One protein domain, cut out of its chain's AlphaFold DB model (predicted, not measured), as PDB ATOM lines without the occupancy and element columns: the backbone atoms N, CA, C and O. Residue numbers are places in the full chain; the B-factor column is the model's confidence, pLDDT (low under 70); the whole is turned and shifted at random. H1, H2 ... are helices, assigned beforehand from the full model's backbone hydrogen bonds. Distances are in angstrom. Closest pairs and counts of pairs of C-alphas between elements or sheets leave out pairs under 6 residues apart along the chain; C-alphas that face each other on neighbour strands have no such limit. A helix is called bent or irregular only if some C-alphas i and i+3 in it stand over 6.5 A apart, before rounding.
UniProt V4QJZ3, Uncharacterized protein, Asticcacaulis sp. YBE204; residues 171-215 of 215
ATOM      1  N   PRO A 171       9.342  16.646 -12.116       83.62
ATOM      2  CA  PRO A 171       8.445  15.492 -12.049       83.62
ATOM      3  C   PRO A 171       7.157  15.759 -11.257       83.62
ATOM      4  O   PRO A 171       7.114  16.604 -10.367       83.62
ATOM      5  N   SER A 172       6.086  15.029 -11.586       84.00
ATOM      6  CA  SER A 172       4.775  15.160 -10.916       84.00
ATOM      7  C   SER A 172       4.617  14.343  -9.637       84.00
ATOM      8  O   SER A 172       3.533  14.313  -9.062       84.00
ATOM      9  N   THR A 173       5.686  13.685  -9.200       84.81
ATOM     10  CA  THR A 173       5.695  12.865  -7.993       84.81
ATOM     11  C   THR A 173       5.657  13.732  -6.735       84.81
ATOM     12  O   THR A 173       6.070  14.895  -6.737       84.81
ATOM     13  N   GLU A 174       5.174  13.150  -5.637       84.81
ATOM     14  CA  GLU A 174       4.999  13.854  -4.361       84.81
ATOM     15  C   GLU A 174       6.311  14.472  -3.840       84.81
ATOM     16  O   GLU A 174       6.308  15.589  -3.321       84.81
ATOM     17  N   SER A 175       7.453  13.815  -4.079       80.88
ATOM     18  CA  SER A 175       8.791  14.291  -3.688       80.88
ATOM     19  C   SER A 175       9.141  15.683  -4.235       80.88
ATOM     20  O   SER A 175       9.929  16.408  -3.628       80.88
ATOM     21  N   TYR A 176       8.530  16.083  -5.355       77.94
ATOM     22  CA  TYR A 176       8.784  17.350  -6.042       77.94
ATOM     23  C   TYR A 176       7.648  18.374  -5.903       77.94
ATOM     24  O   TYR A 176       7.705  19.453  -6.503       77.94
ATOM     25  N   ARG A 177       6.621  18.085  -5.090       84.31
ATOM     26  CA  ARG A 177       5.431  18.943  -4.954       84.31
ATOM     27  C   ARG A 177       5.776  20.373  -4.537       84.31
ATOM     28  O   ARG A 177       5.260  21.323  -5.118       84.31
ATOM     29  N   TRP A 178       6.668  20.538  -3.561       80.31
ATOM     30  CA  TRP A 178       7.067  21.856  -3.053       80.31
ATOM     31  C   TRP A 178       7.852  22.675  -4.091       80.31
ATOM     32  O   TRP A 178       7.672  23.891  -4.170       80.31
ATOM     33  N   VAL A 179       8.664  22.020  -4.932       81.19
ATOM     34  CA  VAL A 179       9.394  22.669  -6.036       81.19
ATOM     35  C   VAL A 179       8.400  23.216  -7.056       81.19
ATOM     36  O   VAL A 179       8.467  24.390  -7.417       81.19
ATOM     37  N   ARG A 180       7.429  22.392  -7.477       84.50
ATOM     38  CA  ARG A 180       6.366  22.810  -8.403       84.50
ATOM     39  C   ARG A 180       5.537  23.956  -7.840       84.50
ATOM     40  O   ARG A 180       5.370  24.958  -8.523       84.50
ATOM     41  N   ALA A 181       5.103  23.857  -6.582       81.81
ATOM     42  CA  ALA A 181       4.354  24.924  -5.921       81.81
ATOM     43  C   ALA A 181       5.147  26.243  -5.870       81.81
ATOM     44  O   ALA A 181       4.589  27.311  -6.119       81.81
ATOM     45  N   SER A 182       6.457  26.177  -5.608       83.50
ATOM     46  CA  SER A 182       7.336  27.351  -5.638       83.50
ATOM     47  C   SER A 182       7.457  27.951  -7.042       83.50
ATOM     48  O   SER A 182       7.359  29.169  -7.209       83.50
ATOM     49  N   ILE A 183       7.629  27.119  -8.074       83.75
ATOM     50  CA  ILE A 183       7.717  27.576  -9.468       83.75
ATOM     51  C   ILE A 183       6.396  28.197  -9.922       83.75
ATOM     52  O   ILE A 183       6.411  29.295 -10.477       83.75
ATOM     53  N   ASP A 184       5.268  27.543  -9.653       84.31
ATOM     54  CA  ASP A 184       3.937  28.028 -10.022       84.31
ATOM     55  C   ASP A 184       3.599  29.328  -9.283       84.31
ATOM     56  O   ASP A 184       3.111  30.278  -9.896       84.31
ATOM     57  N   GLY A 185       3.932  29.421  -7.992       81.81
ATOM     58  CA  GLY A 185       3.788  30.644  -7.203       81.81
ATOM     59  C   GLY A 185       4.621  31.803  -7.757       81.81
ATOM     60  O   GLY A 185       4.113  32.911  -7.926       81.81
ATOM     61  N   ASN A 186       5.882  31.553  -8.121       82.50
ATOM     62  CA  ASN A 186       6.730  32.564  -8.755       82.50
ATOM     63  C   ASN A 186       6.232  32.950 -10.154       82.50
ATOM     64  O   ASN A 186       6.225  34.131 -10.495       82.50
ATOM     65  N   ALA A 187       5.800  31.980 -10.966       83.06
ATOM     66  CA  ALA A 187       5.217  32.234 -12.280       83.06
ATOM     67  C   ALA A 187       3.970  33.116 -12.157       83.06
ATOM     68  O   ALA A 187       3.821  34.081 -12.905       83.06
ATOM     69  N   TYR A 188       3.112  32.832 -11.178       82.50
ATOM     70  CA  TYR A 188       1.942  33.640 -10.866       82.50
ATOM     71  C   TYR A 188       2.324  35.068 -10.456       82.50
ATOM     72  O   TYR A 188       1.830  36.021 -11.054       82.50
ATOM     73  N   MET A 189       3.263  35.228  -9.518       80.75
ATOM     74  CA  MET A 189       3.766  36.536  -9.072       80.75
ATOM     75  C   MET A 189       4.337  37.370 -10.228       80.75
ATOM     76  O   MET A 189       3.989  38.540 -10.376       80.75
ATOM     77  N   ILE A 190       5.179  36.770 -11.077       79.00
ATOM     78  CA  ILE A 190       5.759  37.430 -12.260       79.00
ATOM     79  C   ILE A 190       4.652  37.856 -13.224       79.00
ATOM     80  O   ILE A 190       4.668  38.966 -13.746       79.00
ATOM     81  N   CYS A 191       3.684  36.973 -13.454       80.12
ATOM     82  CA  CYS A 191       2.575  37.229 -14.356       80.12
ATOM     83  C   CYS A 191       1.720  38.418 -13.876       80.12
ATOM     84  O   CYS A 191       1.395  39.296 -14.670       80.12
ATOM     85  N   GLN A 192       1.450  38.520 -12.569       80.94
ATOM     86  CA  GLN A 192       0.714  39.649 -11.991       80.94
ATOM     87  C   GLN A 192       1.452  40.995 -12.071       80.94
ATOM     88  O   GLN A 192       0.826  42.056 -11.997       80.94
ATOM     89  N   GLN A 193       2.780  40.964 -12.181       80.38
ATOM     90  CA  GLN A 193       3.627  42.152 -12.308       80.38
ATOM     91  C   GLN A 193       3.751  42.643 -13.757       80.38
ATOM     92  O   GLN A 193       4.389  43.671 -13.992       80.38
ATOM     93  N   ALA A 194       3.150  41.948 -14.729       73.00
ATOM     94  CA  ALA A 194       3.193  42.360 -16.123       73.00
ATOM     95  C   ALA A 194       2.547  43.753 -16.320       73.00
ATOM     96  O   ALA A 194       1.489  44.034 -15.738       73.00
ATOM     97  N   PRO A 195       3.145  44.636 -17.146       69.12
ATOM     98  CA  PRO A 195       2.576  45.949 -17.438       69.12
ATOM     99  C   PRO A 195       1.124  45.847 -17.923       69.12
ATOM    100  O   PRO A 195       0.806  45.048 -18.798       69.12
ATOM    101  N   GLY A 196       0.231  46.649 -17.339       72.44
ATOM    102  CA  GLY A 196      -1.190  46.669 -17.703       72.44
ATOM    103  C   GLY A 196      -2.045  45.543 -17.110       72.44
ATOM    104  O   GLY A 196      -3.266  45.630 -17.206       72.44
ATOM    105  N   PHE A 197      -1.463  44.548 -16.425       77.44
ATOM    106  CA  PHE A 197      -2.214  43.423 -15.849       77.44
ATOM    107  C   PHE A 197      -3.332  43.875 -14.896       77.44
ATOM    108  O   PHE A 197      -4.470  43.426 -15.005       77.44
ATOM    109  N   ARG A 198      -3.037  44.834 -14.007       77.56
ATOM    110  CA  ARG A 198      -4.007  45.371 -13.031       77.56
ATOM    111  C   ARG A 198      -5.184  46.116 -13.670       77.56
ATOM    112  O   ARG A 198      -6.200  46.296 -13.009       77.56
ATOM    113  N   ASN A 199      -5.050  46.524 -14.931       82.50
ATOM    114  CA  ASN A 199      -6.078  47.259 -15.668       82.50
ATOM    115  C   ASN A 199      -7.000  46.327 -16.471       82.50
ATOM    116  O   ASN A 199      -7.986  46.784 -17.047       82.50
ATOM    117  N   LEU A 200      -6.690  45.029 -16.532       79.12
ATOM    118  CA  LEU A 200      -7.530  44.044 -17.204       79.12
ATOM    119  C   LEU A 200      -8.759  43.696 -16.348       79.12
ATOM    120  O   LEU A 200      -8.671  43.688 -15.122       79.12
ATOM    121  N   PRO A 201      -9.897  43.315 -16.947       86.81
ATOM    122  CA  PRO A 201     -11.004  42.704 -16.217       86.81
ATOM    123  C   PRO A 201     -10.567  41.433 -15.470       86.81
ATOM    124  O   PRO A 201      -9.793  40.638 -16.001       86.81
ATOM    125  N   VAL A 202     -11.129  41.173 -14.283       80.31
ATOM    126  CA  VAL A 202     -10.761  40.027 -13.417       80.31
ATOM    127  C   VAL A 202     -10.767  38.684 -14.160       80.31
ATOM    128  O   VAL A 202      -9.846  37.887 -14.007       80.31
ATOM    129  N   ARG A 203     -11.749  38.436 -15.042       79.94
ATOM    130  CA  ARG A 203     -11.785  37.206 -15.858       79.94
ATOM    131  C   ARG A 203     -10.581  37.070 -16.798       79.94
ATOM    132  O   ARG A 203     -10.087  35.964 -16.988       79.94
ATOM    133  N   GLN A 204     -10.099  38.174 -17.370       79.75
ATOM    134  CA  GLN A 204      -8.905  38.177 -18.222       79.75
ATOM    135  C   GLN A 204      -7.624  38.055 -17.390       79.75
ATOM    136  O   GLN A 204      -6.707  37.349 -17.801       79.75
ATOM    137  N   GLN A 205      -7.592  38.650 -16.194       75.81
ATOM    138  CA  GLN A 205      -6.493  38.467 -15.242       75.81
ATOM    139  C   GLN A 205      -6.320  36.987 -14.860       75.81
ATOM    140  O   GLN A 205      -5.217  36.451 -14.954       75.81
ATOM    141  N   MET A 206      -7.413  36.294 -14.514       75.94
ATOM    142  CA  MET A 206      -7.390  34.864 -14.166       75.94
ATOM    143  C   MET A 206      -7.029  33.962 -15.355       75.94
ATOM    144  O   MET A 206      -6.412  32.917 -15.164       75.94
ATOM    145  N   ALA A 207      -7.385  34.359 -16.581       77.56
ATOM    146  CA  ALA A 207      -7.002  33.630 -17.788       77.56
ATOM    147  C   ALA A 207      -5.506  33.786 -18.123       77.56
ATOM    148  O   ALA A 207      -4.874  32.837 -18.583       77.56
ATOM    149  N   GLN A 208      -4.927  34.969 -17.888       72.06
ATOM    150  CA  GLN A 208      -3.508  35.232 -18.156       72.06
ATOM    151  C   GLN A 208      -2.589  34.663 -17.069       72.06
ATOM    152  O   GLN A 208      -1.544  34.083 -17.387       72.06
ATOM    153  N   CYS A 209      -3.006  34.780 -15.806       78.50
ATOM    154  CA  CYS A 209      -2.285  34.306 -14.631       78.50
ATOM    155  C   CYS A 209      -3.179  33.348 -13.834       78.50
ATOM    156  O   CYS A 209      -3.764  33.759 -12.830       78.50
ATOM    157  N   PRO A 210      -3.321  32.081 -14.270       71.06
ATOM    158  CA  PRO A 210      -4.061  31.099 -13.495       71.06
ATOM    159  C   PRO A 210      -3.440  30.996 -12.104       71.06
ATOM    160  O   PRO A 210      -2.216  30.903 -11.971       71.06
ATOM    161  N   THR A 211      -4.285  31.049 -11.076       71.88
ATOM    162  CA  THR A 211      -3.846  30.847  -9.699       71.88
ATOM    163  C   THR A 211      -3.143  29.494  -9.594       71.88
ATOM    164  O   THR A 211      -3.615  28.520 -10.198       71.88
ATOM    165  N   PRO A 212      -2.023  29.406  -8.850       70.38
ATOM    166  CA  PRO A 212      -1.408  28.123  -8.552       70.38
ATOM    167  C   PRO A 212      -2.494  27.217  -7.985       70.38
ATOM    168  O   PRO A 212      -3.254  27.643  -7.110       70.38
ATOM    169  N   ARG A 213      -2.627  25.999  -8.518       62.44
ATOM    170  CA  ARG A 213      -3.575  25.045  -7.942       62.44
ATOM    171  C   ARG A 213      -3.140  24.829  -6.497       62.44
ATOM    172  O   ARG A 213      -2.017  24.392  -6.263       62.44
ATOM    173  N   SER A 214      -4.006  25.180  -5.550       51.16
ATOM    174  CA  SER A 214      -3.874  24.713  -4.178       51.16
ATOM    175  C   SER A 214      -3.938  23.194  -4.253       51.16
ATOM    176  O   SER A 214      -4.979  22.645  -4.616       51.16
ATOM    177  N   SER A 215      -2.780  22.568  -4.062       48.78
ATOM    178  CA  SER A 215      -2.616  21.122  -3.932       48.78
ATOM    179  C   SER A 215      -3.606  20.540  -2.940       48.78
ATOM    180  O   SER A 215      -3.732  21.171  -1.863       48.78
TER     181      SER A 215
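AT A GLANCE: This is residues 171 to 215 of the 215 residues of an uncharacterized protein of Asticcacaulis sp. YBE204 (UniProt V4QJZ3). One long helix, H1, makes most of the length of a loose rod; past its end the chain turns through a loop, residues 193 to 201, into the short helix H2, and residues 209 to 215 then fold back along H1 as a tail without a named element. It is a bent-over strip, like a hook with one long helical arm. The printed part has 45 residues with two named helices, H1 then H2, and no named strand, and its class is all helix. The whole is loose, with a radius of gyration of the C-alphas of 12.4 A, and spans 38 by 17 by 12 A.

HOW THE PARTS SIT: Start at H1, residues 174 to 192, and go on to H2, residues 202 to 208: the two are close but not clearly touching, with 2 pairs of C-alphas within 8 A. Look at Cys 191 and Gln 208, whose C-alphas are the closest of the two helices, 7.4 A apart. The lines of H1 and H2 stand at a steep tilt of 60 degrees, and they run opposite ways. In H2 every O i to N i+4 pair is within hydrogen-bond range; in H1 13 of 15 are.

IN THESE COORDINATES: Find C-alpha 174 at (4.999, 13.854, -4.361); from there H1 runs 27.2 A to C-alpha 192 at (0.714, 39.649, -11.991). H1 is irregular: C-alphas 175 and 178 are 7.8 A apart, and its line is a rough one. A short link of 9 residues leads to H2, which is 9.9 A long and ends at C-alpha 208, at (-3.508, 35.232, -18.156).

THE WHOLE: The two C-alphas farthest apart, those of Ser 175 and Asn 199, are 38.1 A apart. The printed part has no cut and ends at Ser 215, the chain's last residue. The mean pLDDT of the printed part is 77.9; look for values under 70 at residue 195 and residues 213 to 215.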